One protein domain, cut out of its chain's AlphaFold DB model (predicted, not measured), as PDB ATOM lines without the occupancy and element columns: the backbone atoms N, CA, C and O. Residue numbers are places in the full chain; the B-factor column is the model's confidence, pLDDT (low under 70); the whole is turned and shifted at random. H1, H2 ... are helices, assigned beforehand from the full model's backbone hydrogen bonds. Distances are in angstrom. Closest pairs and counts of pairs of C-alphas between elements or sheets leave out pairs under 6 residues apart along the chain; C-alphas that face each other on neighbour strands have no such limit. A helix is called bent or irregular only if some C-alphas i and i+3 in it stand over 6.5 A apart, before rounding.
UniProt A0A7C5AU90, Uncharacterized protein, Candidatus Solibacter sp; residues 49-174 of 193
ATOM      1  N   ARG A  49     -42.284 -33.729 -23.129       91.25
ATOM      2  CA  ARG A  49     -42.341 -32.933 -24.352       91.25
ATOM      3  C   ARG A  49     -41.093 -33.087 -25.225       91.25
ATOM      4  O   ARG A  49     -41.234 -33.281 -26.425       91.25
ATOM      5  N   LEU A  50     -39.889 -32.976 -24.659       91.56
ATOM      6  CA  LEU A  50     -38.651 -33.058 -25.446       91.56
ATOM      7  C   LEU A  50     -38.441 -34.467 -26.000       91.56
ATOM      8  O   LEU A  50     -38.052 -34.614 -27.157       91.56
ATOM      9  N   VAL A  51     -38.754 -35.482 -25.192       95.06
ATOM     10  CA  VAL A  51     -38.674 -36.889 -25.595       95.06
ATOM     11  C   VAL A  51     -39.571 -37.148 -26.806       95.06
ATOM     12  O   VAL A  51     -39.098 -37.640 -27.830       95.06
ATOM     13  N   TYR A  52     -40.846 -36.764 -26.725       96.00
ATOM     14  CA  TYR A  52     -41.807 -37.003 -27.802       96.00
ATOM     15  C   TYR A  52     -41.617 -36.078 -29.003       96.00
ATOM     16  O   TYR A  52     -41.845 -36.505 -30.130       96.00
ATOM     17  N   GLN A  53     -41.146 -34.848 -28.803       93.75
ATOM     18  CA  GLN A  53     -40.781 -33.961 -29.906       93.75
ATOM     19  C   GLN A  53     -39.647 -34.560 -30.747       93.75
ATOM     20  O   GLN A  53     -39.743 -34.576 -31.974       93.75
ATOM     21  N   PHE A  54     -38.592 -35.065 -30.096       94.06
ATOM     22  CA  PHE A  54     -37.489 -35.736 -30.781       94.06
ATOM     23  C   PHE A  54     -37.979 -37.013 -31.473       94.06
ATOM     24  O   PHE A  54     -37.824 -37.161 -32.683       94.06
ATOM     25  N   PHE A  55     -38.650 -37.890 -30.719       96.12
ATOM     26  CA  PHE A  55     -39.123 -39.178 -31.217       96.12
ATOM     27  C   PHE A  55     -40.085 -39.049 -32.406       96.12
ATOM     28  O   PHE A  55     -39.900 -39.707 -33.427       96.12
ATOM     29  N   PHE A  56     -41.105 -38.190 -32.310       97.12
ATOM     30  CA  PHE A  56     -42.043 -37.987 -33.416       97.12
ATOM     31  C   PHE A  56     -41.357 -37.372 -34.630       97.12
ATOM     32  O   PHE A  56     -41.662 -37.767 -35.755       97.12
ATOM     33  N   GLY A  57     -40.421 -36.440 -34.420       94.56
ATOM     34  CA  GLY A  57     -39.621 -35.860 -35.496       94.56
ATOM     35  C   GLY A  57     -38.857 -36.924 -36.282       94.56
ATOM     36  O   GLY A  57     -38.892 -36.917 -37.514       94.56
ATOM     37  N   GLU A  58     -38.233 -37.863 -35.574       93.50
ATOM     38  CA  GLU A  58     -37.497 -38.968 -36.182       93.50
ATOM     39  C   GLU A  58     -38.422 -39.954 -36.907       93.50
ATOM     40  O   GLU A  58     -38.202 -40.261 -38.080       93.50
ATOM     41  N   LEU A  59     -39.524 -40.363 -36.271       94.06
ATOM     42  CA  LEU A  59     -40.499 -41.272 -36.875       94.06
ATOM     43  C   LEU A  59     -41.133 -40.676 -38.147       94.06
ATOM     44  O   LEU A  59     -41.313 -41.374 -39.148       94.06
ATOM     45  N   ALA A  60     -41.413 -39.370 -38.152       94.19
ATOM     46  CA  ALA A  60     -41.910 -38.661 -39.329       94.19
ATOM     47  C   ALA A  60     -40.860 -38.577 -40.455       94.19
ATOM     48  O   ALA A  60     -41.208 -38.685 -41.634       94.19
ATOM     49  N   ALA A  61     -39.575 -38.409 -40.121       90.62
ATOM     50  CA  ALA A  61     -38.485 -38.406 -41.100       90.62
ATOM     51  C   ALA A  61     -38.273 -39.793 -41.726       90.62
ATOM     52  O   ALA A  61     -38.131 -39.912 -42.947       90.62
ATOM     53  N   VAL A  62     -38.334 -40.847 -40.910       91.19
ATOM     54  CA  VAL A  62     -38.306 -42.246 -41.354       91.19
ATOM     55  C   VAL A  62     -39.462 -42.538 -42.303       91.19
ATOM     56  O   VAL A  62     -39.242 -43.074 -43.389       91.19
ATOM     57  N   HIS A  63     -40.679 -42.120 -41.944       91.06
ATOM     58  CA  HIS A  63     -41.842 -42.269 -42.811       91.06
ATOM     59  C   HIS A  63     -41.663 -41.537 -44.150       91.06
ATOM     60  O   HIS A  63     -41.923 -42.105 -45.207       91.06
ATOM     61  N   SER A  64     -41.166 -40.296 -44.128       90.75
ATOM     62  CA  SER A  64     -40.896 -39.538 -45.354       90.75
ATOM     63  C   SER A  64     -39.850 -40.225 -46.239       90.75
ATOM     64  O   SER A  64     -40.073 -40.381 -47.439       90.75
ATOM     65  N   THR A  65     -38.756 -40.709 -45.648       91.19
ATOM     66  CA  THR A  65     -37.681 -41.429 -46.354       91.19
ATOM     67  C   THR A  65     -38.198 -42.723 -46.979       91.19
ATOM     68  O   THR A  65     -37.931 -43.014 -48.142       91.19
ATOM     69  N   ALA A  66     -38.995 -43.484 -46.234       88.69
ATOM     70  CA  ALA A  66     -39.641 -44.685 -46.737       88.69
ATOM     71  C   ALA A  66     -40.561 -44.410 -47.931       88.69
ATOM     72  O   ALA A  66     -40.504 -45.132 -48.926       88.69
ATOM     73  N   SER A  67     -41.375 -43.357 -47.850       89.31
ATOM     74  CA  SER A  67     -42.262 -42.937 -48.937       89.31
ATOM     75  C   SER A  67     -41.476 -42.489 -50.174       89.31
ATOM     76  O   SER A  67     -41.856 -42.819 -51.296       89.31
ATOM     77  N   GLN A  68     -40.340 -41.806 -49.994       92.56
ATOM     78  CA  GLN A  68     -39.441 -41.445 -51.098       92.56
ATOM     79  C   GLN A  68     -38.816 -42.678 -51.763       92.56
ATOM     80  O   GLN A  68     -38.760 -42.746 -52.988       92.56
ATOM     81  N   LEU A  69     -38.381 -43.673 -50.982       90.25
ATOM     82  CA  LEU A  69     -37.873 -44.937 -51.522       90.25
ATOM     83  C   LEU A  69     -38.952 -45.670 -52.322       90.25
ATOM     84  O   LEU A  69     -38.677 -46.116 -53.435       90.25
ATOM     85  N   ALA A  70     -40.181 -45.726 -51.804       91.75
ATOM     86  CA  ALA A  70     -41.307 -46.341 -52.499       91.75
ATOM     87  C   ALA A  70     -41.596 -45.652 -53.843       91.75
ATOM     88  O   ALA A  70     -41.781 -46.331 -54.852       91.75
ATOM     89  N   ALA A  71     -41.541 -44.315 -53.892       92.50
ATOM     90  CA  ALA A  71     -41.677 -43.548 -55.134       92.50
ATOM     91  C   ALA A  71     -40.552 -43.832 -56.152       92.50
ATOM     92  O   ALA A  71     -40.749 -43.666 -57.353       92.50
ATOM     93  N   GLN A  72     -39.388 -44.297 -55.691       94.81
ATOM     94  CA  GLN A  72     -38.274 -44.754 -56.530       94.81
ATOM     95  C   GLN A  72     -38.348 -46.256 -56.874       94.81
ATOM     96  O   GLN A  72     -37.387 -46.804 -57.413       94.81
ATOM     97  N   GLY A  73     -39.435 -46.949 -56.516       95.88
ATOM     98  CA  GLY A  73     -39.575 -48.398 -56.691       95.88
ATOM     99  C   GLY A  73     -38.721 -49.239 -55.731       95.88
ATOM    100  O   GLY A  73     -38.568 -50.441 -55.939       95.88
ATOM    101  N   LYS A  74     -38.150 -48.634 -54.682       95.19
ATOM    102  CA  LYS A  74     -37.343 -49.311 -53.655       95.19
ATOM    103  C   LYS A  74     -38.181 -49.596 -52.410       95.19
ATOM    104  O   LYS A  74     -39.059 -48.821 -52.040       95.19
ATOM    105  N   SER A  75     -37.871 -50.683 -51.703       91.94
ATOM    106  CA  SER A  75     -38.545 -50.998 -50.439       91.94
ATOM    107  C   SER A  75     -37.951 -50.208 -49.271       91.94
ATOM    108  O   SER A  75     -36.794 -50.401 -48.893       91.94
ATOM    109  N   GLY A  76     -38.766 -49.351 -48.657       89.25
ATOM    110  CA  GLY A  76     -38.447 -48.687 -47.393       89.25
ATOM    111  C   GLY A  76     -38.791 -49.506 -46.145       89.25
ATOM    112  O   GLY A  76     -38.561 -49.007 -45.050       89.25
ATOM    113  N   ALA A  77     -39.347 -50.720 -46.287       89.81
ATOM    114  CA  ALA A  77     -39.976 -51.478 -45.195       89.81
ATOM    115  C   ALA A  77     -39.070 -51.678 -43.969       89.81
ATOM    116  O   ALA A  77     -39.526 -51.558 -42.836       89.81
ATOM    117  N   HIS A  78     -37.774 -51.900 -44.199       89.12
ATOM    118  CA  HIS A  78     -36.772 -52.067 -43.144       89.12
ATOM    119  C   HIS A  78     -36.712 -50.880 -42.166       89.12
ATOM    120  O   HIS A  78     -36.428 -51.077 -40.988       89.12
ATOM    121  N   LEU A  79     -37.010 -49.658 -42.627       88.38
ATOM    122  CA  LEU A  79     -36.966 -48.467 -41.781       88.38
ATOM    123  C   LEU A  79     -38.094 -48.459 -40.741       88.38
ATOM    124  O   LEU A  79     -37.881 -48.036 -39.612       88.38
ATOM    125  N   TRP A  80     -39.296 -48.912 -41.104       85.50
ATOM    126  CA  TRP A  80     -40.462 -48.909 -40.209       85.50
ATOM    127  C   TRP A  80     -40.472 -50.174 -39.353       85.50
ATOM    128  O   TRP A  80     -40.854 -50.129 -38.186       85.50
ATOM    129  N   GLU A  81     -39.984 -51.282 -39.909       90.25
ATOM    130  CA  GLU A  81     -39.815 -52.539 -39.187       90.25
ATOM    131  C   GLU A  81     -38.843 -52.385 -38.011       90.25
ATOM    132  O   GLU A  81     -39.161 -52.799 -36.899       90.25
ATOM    133  N   HIS A  82     -37.732 -51.665 -38.213       90.88
ATOM    134  CA  HIS A  82     -36.783 -51.346 -37.145       90.88
ATOM    135  C   HIS A  82     -37.462 -50.717 -35.917       90.88
ATOM    136  O   HIS A  82     -37.241 -51.151 -34.789       90.88
ATOM    137  N   TYR A  83     -38.328 -49.722 -36.124       90.94
ATOM    138  CA  TYR A  83     -39.032 -49.056 -35.028       90.94
ATOM    139  C   TYR A  83     -40.128 -49.917 -34.408       90.94
ATOM    140  O   TYR A  83     -40.343 -49.864 -33.194       90.94
ATOM    141  N   ARG A  84     -40.816 -50.724 -35.222       93.81
ATOM    142  CA  ARG A  84     -41.808 -51.681 -34.731       93.81
ATOM    143  C   ARG A  84     -41.169 -52.686 -33.773       93.81
ATOM    144  O   ARG A  84     -41.711 -52.911 -32.691       93.81
ATOM    145  N   GLU A  85     -40.010 -53.231 -34.138       93.88
ATOM    146  CA  GLU A  85     -39.233 -54.171 -33.321       93.88
ATOM    147  C   GLU A  85     -38.648 -53.499 -32.073       93.88
ATOM    148  O   GLU A  85     -38.855 -53.985 -30.956       93.88
ATOM    149  N   LEU A  86     -37.997 -52.340 -32.241       92.94
ATOM    150  CA  LEU A  86     -37.403 -51.543 -31.160       92.94
ATOM    151  C   LEU A  86     -38.419 -51.232 -30.054       92.94
ATOM    152  O   LEU A  86     -38.123 -51.327 -28.863       92.94
ATOM    153  N   LEU A  87     -39.641 -50.878 -30.451       94.12
ATOM    154  CA  LEU A  87     -40.727 -50.555 -29.530       94.12
ATOM    155  C   LEU A  87     -41.581 -51.772 -29.173       94.12
ATOM    156  O   LEU A  87     -42.514 -51.618 -28.385       94.12
ATOM    157  N   SER A  88     -41.266 -52.950 -29.728       94.12
ATOM    158  CA  SER A  88     -42.040 -54.205 -29.738       94.12
ATOM    159  C   SER A  88     -43.551 -53.973 -29.745       94.12
ATOM    160  O   SER A  88     -44.274 -54.371 -28.831       94.12
ATOM    161  N   LEU A  89     -44.001 -53.260 -30.775       94.12
ATOM    162  CA  LEU A  89     -45.405 -52.955 -31.017       94.12
ATOM    163  C   LEU A  89     -45.983 -53.921 -32.050       94.12
ATOM    164  O   LEU A  89     -45.313 -54.304 -33.007       94.12
ATOM    165  N   ASP A  90     -47.257 -54.275 -31.896       94.69
ATOM    166  CA  ASP A  90     -47.987 -54.929 -32.977       94.69
ATOM    167  C   ASP A  90     -48.214 -53.954 -34.149       94.69
ATOM    168  O   ASP A  90     -48.122 -52.731 -34.005       94.69
ATOM    169  N   GLY A  91     -48.547 -54.491 -35.326       93.75
ATOM    170  CA  GLY A  91     -48.722 -53.681 -36.534       93.75
ATOM    171  C   GLY A  91     -49.809 -52.603 -36.422       93.75
ATOM    172  O   GLY A  91     -49.632 -51.516 -36.969       93.75
ATOM    173  N   LYS A  92     -50.905 -52.850 -35.689       95.38
ATOM    174  CA  LYS A  92     -51.984 -51.861 -35.522       95.38
ATOM    175  C   LYS A  92     -51.537 -50.725 -34.609       95.38
ATOM    176  O   LYS A  92     -51.768 -49.559 -34.927       95.38
ATOM    177  N   THR A  93     -50.885 -51.054 -33.497       94.56
ATOM    178  CA  THR A  93     -50.368 -50.060 -32.551       94.56
ATOM    179  C   THR A  93     -49.255 -49.222 -33.174       94.56
ATOM    180  O   THR A  93     -49.251 -48.000 -33.025       94.56
ATOM    181  N   TYR A  94     -48.355 -49.854 -33.930       95.19
ATOM    182  CA  TYR A  94     -47.303 -49.149 -34.656       95.19
ATOM    183  C   TYR A  94     -47.870 -48.208 -35.731       95.19
ATOM    184  O   TYR A  94     -47.491 -47.040 -35.776       95.19
ATOM    185  N   SER A  95     -48.834 -48.671 -36.536       94.88
ATOM    186  CA  SER A  95     -49.495 -47.831 -37.546       94.88
ATOM    187  C   SER A  95     -50.156 -46.598 -36.924       94.88
ATOM    188  O   SER A  95     -50.020 -45.498 -37.453       94.88
ATOM    189  N   PHE A  96     -50.832 -46.762 -35.783       96.06
ATOM    190  CA  PHE A  96     -51.451 -45.652 -35.056       96.06
ATOM    191  C   PHE A  96     -50.415 -44.653 -34.519       96.06
ATOM    192  O   PHE A  96     -50.598 -43.441 -34.637       96.06
ATOM    193  N   LEU A  97     -49.308 -45.149 -33.952       96.50
ATOM    194  CA  LEU A  97     -48.203 -44.310 -33.484       96.50
ATOM    195  C   LEU A  97     -47.604 -43.483 -34.625       96.50
ATOM    196  O   LEU A  97     -47.379 -42.284 -34.466       96.50
ATOM    197  N   GLN A  98     -47.373 -44.120 -35.772       95.44
ATOM    198  CA  GLN A  98     -46.819 -43.477 -36.957       95.44
ATOM    199  C   GLN A  98     -47.750 -42.386 -37.500       95.44
ATOM    200  O   GLN A  98     -47.291 -41.273 -37.750       95.44
ATOM    201  N   GLU A  99     -49.046 -42.669 -37.638       95.88
ATOM    202  CA  GLU A  99     -50.046 -41.692 -38.091       95.88
ATOM    203  C   GLU A  99     -50.081 -40.460 -37.177       95.88
ATOM    204  O   GLU A  99     -49.994 -39.322 -37.645       95.88
ATOM    205  N   ILE A 100     -50.129 -40.682 -35.860       96.62
ATOM    206  CA  ILE A 100     -50.133 -39.599 -34.874       96.62
ATOM    207  C   ILE A 100     -48.849 -38.775 -34.936       96.62
ATOM    208  O   ILE A 100     -48.931 -37.546 -34.902       96.62
ATOM    209  N   ALA A 101     -47.686 -39.423 -35.018       96.00
ATOM    210  CA  ALA A 101     -46.401 -38.737 -35.071       96.00
ATOM    211  C   ALA A 101     -46.277 -37.874 -36.333       96.00
ATOM    212  O   ALA A 101     -45.918 -36.701 -36.242       96.00
ATOM    213  N   VAL A 102     -46.627 -38.427 -37.500       95.75
ATOM    214  CA  VAL A 102     -46.596 -37.707 -38.781       95.75
ATOM    215  C   VAL A 102     -47.541 -36.507 -38.749       95.75
ATOM    216  O   VAL A 102     -47.121 -35.403 -39.096       95.75
ATOM    217  N   GLY A 103     -48.780 -36.693 -38.282       96.00
ATOM    218  CA  GLY A 103     -49.761 -35.612 -38.177       96.00
ATOM    219  C   GLY A 103     -49.313 -34.498 -37.228       96.00
ATOM    220  O   GLY A 103     -49.325 -33.326 -37.599       96.00
ATOM    221  N   ALA A 104     -48.840 -34.860 -36.032       96.38
ATOM    222  CA  ALA A 104     -48.378 -33.900 -35.032       96.38
ATOM    223  C   ALA A 104     -47.161 -33.099 -35.505       96.38
ATOM    224  O   ALA A 104     -47.092 -31.890 -35.298       96.38
ATOM    225  N   VAL A 105     -46.205 -33.757 -36.170       96.12
ATOM    226  CA  VAL A 105     -45.024 -33.089 -36.727       96.12
ATOM    227  C   VAL A 105     -45.402 -32.180 -37.888       96.12
ATOM    228  O   VAL A 105     -44.858 -31.083 -37.980       96.12
ATOM    229  N   ALA A 106     -46.316 -32.599 -38.764       94.69
ATOM    230  CA  ALA A 106     -46.795 -31.759 -39.857       94.69
ATOM    231  C   ALA A 106     -47.472 -30.485 -39.324       94.69
ATOM    232  O   ALA A 106     -47.120 -29.384 -39.744       94.69
ATOM    233  N   GLU A 107     -48.364 -30.623 -38.342       95.38
ATOM    234  CA  GLU A 107     -49.047 -29.494 -37.708       95.38
ATOM    235  C   GLU A 107     -48.063 -28.572 -36.962       95.38
ATOM    236  O   GLU A 107     -48.058 -27.356 -37.163       95.38
ATOM    237  N   ALA A 108     -47.155 -29.138 -36.162       92.81
ATOM    238  CA  ALA A 108     -46.140 -28.364 -35.452       92.81
ATOM    239  C   ALA A 108     -45.195 -27.614 -36.410       92.81
ATOM    240  O   ALA A 108     -44.821 -26.472 -36.121       92.81
ATOM    241  N   ARG A 109     -44.828 -28.224 -37.548       91.19
ATOM    242  CA  ARG A 109     -44.015 -27.594 -38.605       91.19
ATOM    243  C   ARG A 109     -44.748 -26.459 -39.298       91.19
ATOM    244  O   ARG A 109     -44.117 -25.449 -39.589       91.19
ATOM    245  N   GLU A 110     -46.048 -26.597 -39.530       93.12
ATOM    246  CA  GLU A 110     -46.854 -25.538 -40.131       93.12
ATOM    247  C   GLU A 110     -46.896 -24.295 -39.230       93.12
ATOM    248  O   GLU A 110     -46.595 -23.189 -39.684       93.12
ATOM    249  N   TYR A 111     -47.115 -24.463 -37.921       89.31
ATOM    250  CA  TYR A 111     -46.972 -23.350 -36.974       89.31
ATOM    251  C   TYR A 111     -45.532 -22.820 -36.908       89.31
ATOM    252  O   TYR A 111     -45.320 -21.614 -36.801       89.31
ATOM    253  N   GLY A 112     -44.533 -23.699 -37.029       87.94
ATOM    254  CA  GLY A 112     -43.120 -23.332 -37.163       87.94
ATOM    255  C   GLY A 112     -42.845 -22.397 -38.340       87.94
ATOM    256  O   GLY A 112     -42.170 -21.378 -38.182       87.94
ATOM    257  N   ARG A 113     -43.411 -22.716 -39.506       92.25
ATOM    258  CA  ARG A 113     -43.320 -21.910 -40.727       92.25
ATOM    259  C   ARG A 113     -43.969 -20.541 -40.530       92.25
ATOM    260  O   ARG A 113     -43.324 -19.530 -40.790       92.25
ATOM    261  N   GLN A 114     -45.183 -20.504 -39.982       89.19
ATOM    262  CA  GLN A 114     -45.889 -19.253 -39.678       89.19
ATOM    263  C   GLN A 114     -45.110 -18.379 -38.683       89.19
ATOM    264  O   GLN A 114     -45.020 -17.165 -38.863       89.19
ATOM    265  N   MET A 115     -44.484 -18.979 -37.661       88.94
ATOM    266  CA  MET A 115     -43.613 -18.249 -36.730       88.94
ATOM    267  C   MET A 115     -42.401 -17.645 -37.437       88.94
ATOM    268  O   MET A 115     -42.059 -16.496 -37.165       88.94
ATOM    269  N   ALA A 116     -41.748 -18.398 -38.326       86.38
ATOM    270  CA  ALA A 116     -40.588 -17.915 -39.070       86.38
ATOM    271  C   ALA A 116     -40.964 -16.760 -40.012       86.38
ATOM    272  O   ALA A 116     -40.275 -15.744 -40.044       86.38
ATOM    273  N   GLU A 117     -42.082 -16.878 -40.729       88.44
ATOM    274  CA  GLU A 117     -42.616 -15.821 -41.595       88.44
ATOM    275  C   GLU A 117     -42.939 -14.553 -40.798       88.44
ATOM    276  O   GLU A 117     -42.507 -13.456 -41.162       88.44
ATOM    277  N   LEU A 118     -43.614 -14.707 -39.657       86.88
ATOM    278  CA  LEU A 118     -43.953 -13.594 -38.779       86.88
ATOM    279  C   LEU A 118     -42.703 -12.935 -38.180       86.88
ATOM    280  O   LEU A 118     -42.596 -11.709 -38.175       86.88
ATOM    281  N   ALA A 119     -41.729 -13.726 -37.730       85.94
ATOM    282  CA  ALA A 119     -40.463 -13.220 -37.206       85.94
ATOM    283  C   ALA A 119     -39.653 -12.474 -38.280       85.94
ATOM    284  O   ALA A 119     -39.088 -11.420 -37.993       85.94
ATOM    285  N   ASN A 120     -39.650 -12.969 -39.522       88.06
ATOM    286  CA  ASN A 120     -38.981 -12.327 -40.657       88.06
ATOM    287  C   ASN A 120     -39.664 -11.021 -41.096       88.06
ATOM    288  O   ASN A 120     -39.013 -10.154 -41.683       88.06
ATOM    289  N   SER A 121     -40.959 -10.855 -40.801       89.75
ATOM    290  CA  SER A 121     -41.674  -9.596 -41.041       89.75
ATOM    291  C   SER A 121     -41.253  -8.470 -40.081       89.75
ATOM    292  O   SER A 121     -41.395  -7.295 -40.414       89.75
ATOM    293  N   ALA A 122     -40.676  -8.810 -38.920       90.56
ATOM    294  CA  ALA A 122     -40.285  -7.853 -37.892       90.56
ATOM    295  C   ALA A 122     -38.960  -7.154 -38.245       90.56
ATOM    296  O   ALA A 122     -37.872  -7.690 -38.013       90.56
ATOM    297  N   ARG A 123     -39.036  -5.939 -38.801       89.06
ATOM    298  CA  ARG A 123     -37.846  -5.177 -39.230       89.06
ATOM    299  C   ARG A 123     -37.234  -4.354 -38.101       89.06
ATOM    300  O   ARG A 123     -36.022  -4.150 -38.093       89.06
ATOM    301  N   THR A 124     -38.051  -3.924 -37.142       90.19
ATOM    302  CA  THR A 124     -37.642  -3.069 -36.019       90.19
ATOM    303  C   THR A 124     -37.802  -3.771 -34.660       90.19
ATOM    304  O   THR A 124     -38.529  -4.767 -34.556       90.19
ATOM    305  N   PRO A 125     -37.125  -3.304 -33.594       87.31
ATOM    306  CA  PRO A 125     -37.382  -3.762 -32.226       87.31
ATOM    307  C   PRO A 125     -38.849  -3.597 -31.797       87.31
ATOM    308  O   PRO A 125     -39.405  -4.486 -31.152       87.31
ATOM    309  N   GLU A 126     -39.492  -2.506 -32.208       90.75
ATOM    310  CA  GLU A 126     -40.894  -2.204 -31.923       90.75
ATOM    311  C   GLU A 126     -41.829  -3.216 -32.601       90.75
ATOM    312  O   GLU A 126     -42.766  -3.717 -31.972       90.75
ATOM    313  N   ASP A 127     -41.535  -3.606 -33.849       89.38
ATOM    314  CA  ASP A 127     -42.263  -4.681 -34.532       89.38
ATOM    315  C   ASP A 127     -42.131  -6.004 -33.783       89.38
ATOM    316  O   ASP A 127     -43.128  -6.692 -33.567       89.38
ATOM    317  N   LYS A 128     -40.920  -6.358 -33.340       84.88
ATOM    318  CA  LYS A 128     -40.696  -7.599 -32.580       84.88
ATOM    319  C   LYS A 128     -41.527  -7.625 -31.302       84.88
ATOM    320  O   LYS A 128     -42.098  -8.662 -30.968       84.88
ATOM    321  N   GLN A 129     -41.628  -6.493 -30.608       90.00
ATOM    322  CA  GLN A 129     -42.432  -6.387 -29.397       90.00
ATOM    323  C   GLN A 129     -43.933  -6.488 -29.700       90.00
ATOM    324  O   GLN A 129     -44.646  -7.215 -29.008       90.00
ATOM    325  N   ARG A 130     -44.404  -5.845 -30.776       93.38
ATOM    326  CA  ARG A 130     -45.800  -5.920 -31.234       93.38
ATOM    327  C   ARG A 130     -46.213  -7.332 -31.663       93.38
ATOM    328  O   ARG A 130     -47.332  -7.747 -31.378       93.38
ATOM    329  N   LEU A 131     -45.324  -8.066 -32.332       91.38
ATOM    330  CA  LEU A 131     -45.586  -9.415 -32.850       91.38
ATOM    331  C   LEU A 131     -45.342 -10.518 -31.801       91.38
ATOM    332  O   LEU A 131     -45.728 -11.668 -32.006       91.38
ATOM    333  N   SER A 132     -44.739 -10.186 -30.654       90.94
ATOM    334  CA  SER A 132     -44.414 -11.149 -29.593       90.94
ATOM    335  C   SER A 132     -45.615 -11.985 -29.108       90.94
ATOM    336  O   SER A 132     -45.457 -13.206 -29.015       90.94
ATOM    337  N   PRO A 133     -46.821 -11.422 -28.873       94.69
ATOM    338  CA  PRO A 133     -47.983 -12.218 -28.468       94.69
ATOM    339  C   PRO A 133     -48.414 -13.240 -29.528       94.69
ATOM    340  O   PRO A 133     -48.806 -14.355 -29.195       94.69
ATOM    341  N   GLN A 134     -48.309 -12.883 -30.808       92.62
ATOM    342  CA  GLN A 134     -48.675 -13.757 -31.924       92.62
ATOM    343  C   GLN A 134     -47.664 -14.899 -32.085       92.62
ATOM    344  O   GLN A 134     -48.055 -16.050 -32.268       92.62
ATOM    345  N   LEU A 135     -46.366 -14.607 -31.936       90.25
ATOM    346  CA  LEU A 135     -45.316 -15.629 -31.900       90.25
ATOM    347  C   LEU A 135     -45.512 -16.600 -30.727       90.25
ATOM    348  O   LEU A 135     -45.344 -17.807 -30.893       90.25
ATOM    349  N   LEU A 136     -45.896 -16.091 -29.551       93.00
ATOM    350  CA  LEU A 136     -46.187 -16.923 -28.385       93.00
ATOM    351  C   LEU A 136     -47.406 -17.825 -28.617       93.00
ATOM    352  O   LEU A 136     -47.367 -18.999 -28.255       93.00
ATOM    353  N   GLU A 137     -48.461 -17.305 -29.243       94.12
ATOM    354  CA  GLU A 137     -49.652 -18.092 -29.563       94.12
ATOM    355  C   GLU A 137     -49.347 -19.211 -30.564       94.12
ATOM    356  O   GLU A 137     -49.721 -20.360 -30.334       94.12
ATOM    357  N   LEU A 138     -48.618 -18.911 -31.641       89.62
ATOM    358  CA  LEU A 138     -48.192 -19.926 -32.608       89.62
ATOM    359  C   LEU A 138     -47.314 -20.997 -31.952       89.62
ATOM    360  O   LEU A 138     -47.484 -22.187 -32.221       89.62
ATOM    361  N   ARG A 139     -46.426 -20.594 -31.036       91.25
ATOM    362  CA  ARG A 139     -45.636 -21.537 -30.243       91.25
ATOM    363  C   ARG A 139     -46.526 -22.434 -29.390       91.25
ATOM    364  O   ARG A 139     -46.356 -23.646 -29.419       91.25
ATOM    365  N   ARG A 140     -47.493 -21.860 -28.669       94.12
ATOM    366  CA  ARG A 140     -48.442 -22.623 -27.847       94.12
ATOM    367  C   ARG A 140     -49.220 -23.637 -28.683       94.12
ATOM    368  O   ARG A 140     -49.427 -24.754 -28.230       94.12
ATOM    369  N   ARG A 141     -49.618 -23.277 -29.907       93.81
ATOM    370  CA  ARG A 141     -50.306 -24.192 -30.831       93.81
ATOM    371  C   ARG A 141     -49.402 -25.313 -31.338       93.81
ATOM    372  O   ARG A 141     -49.829 -26.462 -31.360       93.81
ATOM    373  N   SER A 142     -48.153 -24.998 -31.677       91.25
ATOM    374  CA  SER A 142     -47.135 -26.001 -32.024       91.25
ATOM    375  C   SER A 142     -46.934 -27.007 -30.886       91.25
ATOM    376  O   SER A 142     -46.940 -28.218 -31.109       91.25
ATOM    377  N   ASP A 143     -46.848 -26.507 -29.655       91.31
ATOM    378  CA  ASP A 143     -46.691 -27.326 -28.454       91.31
ATOM    379  C   ASP A 143     -47.939 -28.190 -28.199       91.31
ATOM    380  O   ASP A 143     -47.826 -29.397 -27.978       91.31
ATOM    381  N   ALA A 144     -49.133 -27.605 -28.334       94.06
ATOM    382  CA  ALA A 144     -50.405 -28.300 -28.162       94.06
ATOM    383  C   ALA A 144     -50.625 -29.425 -29.190       94.06
ATOM    384  O   ALA A 144     -51.235 -30.438 -28.853       94.06
ATOM    385  N   ALA A 145     -50.110 -29.295 -30.419       94.38
ATOM    386  CA  ALA A 145     -50.184 -30.359 -31.424       94.38
ATOM    387  C   ALA A 145     -49.423 -31.623 -30.970       94.38
ATOM    388  O   ALA A 145     -49.931 -32.744 -31.080       94.38
ATOM    389  N   LEU A 146     -48.228 -31.439 -30.395       94.69
ATOM    390  CA  LEU A 146     -47.413 -32.528 -29.848       94.69
ATOM    391  C   LEU A 146     -48.036 -33.114 -28.574       94.69
ATOM    392  O   LEU A 146     -48.155 -34.332 -28.449       94.69
ATOM    393  N   GLU A 147     -48.480 -32.267 -27.648       95.94
ATOM    394  CA  GLU A 147     -49.127 -32.709 -26.406       95.94
ATOM    395  C   GLU A 147     -50.440 -33.454 -26.683       95.94
ATOM    396  O   GLU A 147     -50.693 -34.513 -26.107       95.94
ATOM    397  N   GLY A 148     -51.246 -32.966 -27.630       97.31
ATOM    398  CA  GLY A 148     -52.476 -33.623 -28.066       97.31
ATOM    399  C   GLY A 148     -52.220 -35.005 -28.669       97.31
ATOM    400  O   GLY A 148     -52.974 -35.945 -28.418       97.31
ATOM    401  N   ALA A 149     -51.127 -35.165 -29.415       97.38
ATOM    402  CA  ALA A 149     -50.688 -36.454 -29.936       97.38
ATOM    403  C   ALA A 149     -50.303 -37.446 -28.831       97.38
ATOM    404  O   ALA A 149     -50.754 -38.595 -28.854       97.38
ATOM    405  N   VAL A 150     -49.552 -36.999 -27.822       97.69
ATOM    406  CA  VAL A 150     -49.244 -37.820 -26.641       97.69
ATOM    407  C   VAL A 150     -50.520 -38.171 -25.870       97.69
ATOM    408  O   VAL A 150     -50.700 -39.321 -25.472       97.69
ATOM    409  N   GLY A 151     -51.453 -37.228 -25.727       97.94
ATOM    410  CA  GLY A 151     -52.766 -37.467 -25.126       97.94
ATOM    411  C   GLY A 151     -53.552 -38.571 -25.839       97.94
ATOM    412  O   GLY A 151     -54.067 -39.480 -25.192       97.94
ATOM    413  N   ARG A 152     -53.581 -38.567 -27.179       97.94
ATOM    414  CA  ARG A 152     -54.220 -39.636 -27.969       97.94
ATOM    415  C   ARG A 152     -53.548 -40.999 -27.770       97.94
ATOM    416  O   ARG A 152     -54.254 -42.003 -27.682       97.94
ATOM    417  N   LEU A 153     -52.216 -41.049 -27.651       96.75
ATOM    418  CA  LEU A 153     -51.494 -42.286 -27.317       96.75
ATOM    419  C   LEU A 153     -51.866 -42.803 -25.924       96.75
ATOM    420  O   LEU A 153     -52.184 -43.984 -25.785       96.75
ATOM    421  N   LYS A 154     -51.886 -41.920 -24.916       97.81
ATOM    422  CA  LYS A 154     -52.300 -42.246 -23.539       97.81
ATOM    423  C   LYS A 154     -53.712 -42.838 -23.516       97.81
ATOM    424  O   LYS A 154     -53.917 -43.910 -22.954       97.81
ATOM    425  N   THR A 155     -54.660 -42.197 -24.199       97.88
ATOM    426  CA  THR A 155     -56.049 -42.671 -24.300       97.88
ATOM    427  C   THR A 155     -56.153 -44.022 -25.004       97.88
ATOM    428  O   THR A 155     -56.896 -44.893 -24.558       97.88
ATOM    429  N   ARG A 156     -55.410 -44.231 -26.098       96.69
ATOM    430  CA  ARG A 156     -55.492 -45.469 -26.887       96.69
ATOM    431  C   ARG A 156     -54.909 -46.680 -26.163       96.69
ATOM    432  O   ARG A 156     -55.455 -47.773 -26.297       96.69
ATOM    433  N   LEU A 157     -53.783 -46.496 -25.479       96.00
ATOM    434  CA  LEU A 157     -53.011 -47.582 -24.871       96.00
ATOM    435  C   LEU A 157     -53.394 -47.855 -23.413       96.00
ATOM    436  O   LEU A 157     -53.050 -48.910 -22.880       96.00
ATOM    437  N   GLY A 158     -54.071 -46.905 -22.766       97.44
ATOM    438  CA  GLY A 158     -54.269 -46.916 -21.324       97.44
ATOM    439  C   GLY A 158     -52.967 -46.646 -20.552       97.44
ATOM    440  O   GLY A 158     -51.890 -46.544 -21.149       97.44
ATOM    441  N   PRO A 159     -53.044 -46.533 -19.215       96.88
ATOM    442  CA  PRO A 159     -51.909 -46.139 -18.380       96.88
ATOM    443  C   PRO A 159     -50.731 -47.117 -18.488       96.88
ATOM    444  O   PRO A 159     -49.616 -46.693 -18.778       96.88
ATOM    445  N   ASP A 160     -50.976 -48.423 -18.349       97.50
ATOM    446  CA  ASP A 160     -49.904 -49.428 -18.372       97.50
ATOM    447  C   ASP A 160     -49.291 -49.600 -19.764       97.50
ATOM    448  O   ASP A 160     -48.080 -49.779 -19.911       97.50
ATOM    449  N   GLY A 161     -50.129 -49.561 -20.804       96.38
ATOM    450  CA  GLY A 161     -49.676 -49.651 -22.189       96.38
ATOM    451  C   GLY A 161     -48.814 -48.452 -22.567       96.38
ATOM    452  O   GLY A 161     -47.733 -48.622 -23.133       96.38
ATOM    453  N   PHE A 162     -49.256 -47.252 -22.187       97.75
ATOM    454  CA  PHE A 162     -48.493 -46.034 -22.401       97.75
ATOM    455  C   PHE A 162     -47.190 -46.028 -21.598       97.75
ATOM    456  O   PHE A 162     -46.153 -45.735 -22.178       97.75
ATOM    457  N   ALA A 163     -47.195 -46.417 -20.320       97.19
ATOM    458  CA  ALA A 163     -45.983 -46.454 -19.495       97.19
ATOM    459  C   ALA A 163     -44.900 -47.383 -20.077       97.19
ATOM    460  O   ALA A 163     -43.720 -47.030 -20.104       97.19
ATOM    461  N   ARG A 164     -45.290 -48.553 -20.607       96.88
ATOM    462  CA  ARG A 164     -44.355 -49.462 -21.294       96.88
ATOM    463  C   ARG A 164     -43.780 -48.849 -22.569       96.88
ATOM    464  O   ARG A 164     -42.585 -48.999 -22.826       96.88
ATOM    465  N   LEU A 165     -44.616 -48.181 -23.365       97.06
ATOM    466  CA  LEU A 165     -44.174 -47.488 -24.575       97.06
ATOM    467  C   LEU A 165     -43.238 -46.320 -24.233       97.06
ATOM    468  O   LEU A 165     -42.149 -46.233 -24.791       97.06
ATOM    469  N   ASP A 166     -43.631 -45.462 -23.294       97.44
ATOM    470  CA  ASP A 166     -42.867 -44.299 -22.836       97.44
ATOM    471  C   ASP A 166     -41.487 -44.715 -22.317       97.44
ATOM    472  O   ASP A 166     -40.478 -44.150 -22.733       97.44
ATOM    473  N   GLN A 167     -41.394 -45.784 -21.520       97.06
ATOM    474  CA  GLN A 167     -40.103 -46.296 -21.058       97.06
ATOM    475  C   GLN A 167     -39.184 -46.718 -22.220       97.06
ATOM    476  O   GLN A 167     -37.977 -46.472 -22.171       97.06
ATOM    477  N   ARG A 168     -39.731 -47.345 -23.269       97.06
ATOM    478  CA  ARG A 168     -38.961 -47.752 -24.459       97.06
ATOM    479  C   ARG A 168     -38.502 -46.543 -25.262       97.06
ATOM    480  O   ARG A 168     -37.322 -46.455 -25.593       97.06
ATOM    481  N   ILE A 169     -39.402 -45.587 -25.493       96.94
ATOM    482  CA  ILE A 169     -39.078 -44.330 -26.172       96.94
ATOM    483  C   ILE A 169     -38.003 -43.574 -25.388       96.94
ATOM    484  O   ILE A 169     -37.015 -43.160 -25.975       96.94
ATOM    485  N   ARG A 170     -38.118 -43.436 -24.065       97.25
ATOM    486  CA  ARG A 170     -37.117 -42.733 -23.246       97.25
ATOM    487  C   ARG A 170     -35.753 -43.410 -23.273       97.25
ATOM    488  O   ARG A 170     -34.753 -42.718 -23.430       97.25
ATOM    489  N   ARG A 171     -35.694 -44.744 -23.166       95.75
ATOM    490  CA  ARG A 171     -34.432 -45.502 -23.296       95.75
ATOM    491  C   ARG A 171     -33.760 -45.272 -24.645       95.75
ATOM    492  O   ARG A 171     -32.538 -45.225 -24.705       95.75
ATOM    493  N   TYR A 172     -34.558 -45.122 -25.695       94.06
ATOM    494  CA  TYR A 172     -34.069 -44.817 -27.028       94.06
ATOM    495  C   TYR A 172     -33.636 -43.351 -27.168       94.06
ATOM    496  O   TYR A 172     -32.523 -43.075 -27.593       94.06
ATOM    497  N   VAL A 173     -34.483 -42.398 -26.786       93.81
ATOM    498  CA  VAL A 173     -34.296 -40.969 -27.068       93.81
ATOM    499  C   VAL A 173     -33.304 -40.303 -26.133       93.81
ATOM    500  O   VAL A 173     -32.480 -39.518 -26.591       93.81
ATOM    501  N   VAL A 174     -33.380 -40.572 -24.826       92.56
ATOM    502  CA  VAL A 174     -32.624 -39.805 -23.828       92.56
ATOM    503  C   VAL A 174     -31.124 -39.798 -24.108       92.56
ATOM    504  O   VAL A 174     -30.578 -38.701 -24.082       92.56
TER     505      VAL A 174
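AT A GLANCE: This is residues 49 to 174 of the 193 residues of an uncharacterized protein of Candidatus Solibacter sp (UniProt A0A7C5AU90). A long helical hairpin, H3 and the arm H4a side by side, is crossed about at right angles by H1 on the part away from its turn at residues 122 to 124. H2 folds back beside H1 as a second, shorter hairpin, and beyond the bend in H4 the arm H4b turns back across the early residues of H1. The printed part has 126 residues with four named helices, H1 to H4 in chain order, and no named strand; the class is all helix. The whole is loose, with a radius of gyration of the C-alphas of 17.4 A and spans of 53 by 41 by 23 A.

IN THESE COORDINATES: H4, residues 125 to 174, is the longest helix and was assigned as one helix by its hydrogen bonds, but it is bent: C-alphas 156 and 159 are 9.3 A apart. Its arm H4a, residues 125 to 156, is 45.8 A long and begins at C-alpha 125 (-37.382, -3.762, -32.226); it is irregular, with C-alphas 130 and 133 7.2 A apart, and has a kink of 45 degrees near residue 132. The arm H4b, residues 159 to 174, is 21.0 A long and ends at C-alpha 174 (-32.624, -39.805, -23.828). H3, residues 91 to 121, is 44.9 A long. H1, residues 49 to 71, begins at C-alpha 49 (-42.341, -32.933, -24.352) and is 32.6 A long. H2 is residues 77 to 86.

HOW THE PARTS SIT: H4a and H3 touch as a hairpin, opposite ways at a shallow tilt of 4 degrees, the closest C-alphas being those of Ala 108 and Ser 142, 4.3 A apart. H1 is the hub. With residues 56 to 63 alone it touches H3, about perpendicular at 77 degrees, the closest C-alphas being those of Phe 56 and Ala 101, 4.7 A apart. With residues 49 to 53 alone it touches H4a, about perpendicular at 79 degrees; the closest C-alphas, of Gln 53 and Leu 146, are 6.8 A apart. H4b, with residues 169 to 174 alone, touches H1, about perpendicular at 80 degrees; the closest C-alphas, of Val 51 and Val 173, are 6.2 A apart. H1 and H2 are a hairpin at a shallow tilt of 27 degrees, opposite ways, the closest C-alphas, of Val 62 and Leu 79, 6.4 A apart. H4a and H4b touch only at the corner, and only just, with 3 pairs of C-alphas within 8 A; the closest, of Lys 154 and Phe 162, are 5.5 A apart. H2 and H4a are apart, and so are H3 and H4b. In H1, H3 and H4b every O i to N i+4 pair is within hydrogen-bond range, against 5 of 6 in H2 and 25 of 28 in H4a.

THE WHOLE: The C-alphas farthest apart, of Asp 90 and Glu 126, are 53.2 A apart. The printed part has no cut, and the links H1 to H2, H2 to H3 and H3 to H4 are tight. The mean pLDDT of the printed part is 93.3, and no printed residue is under 70.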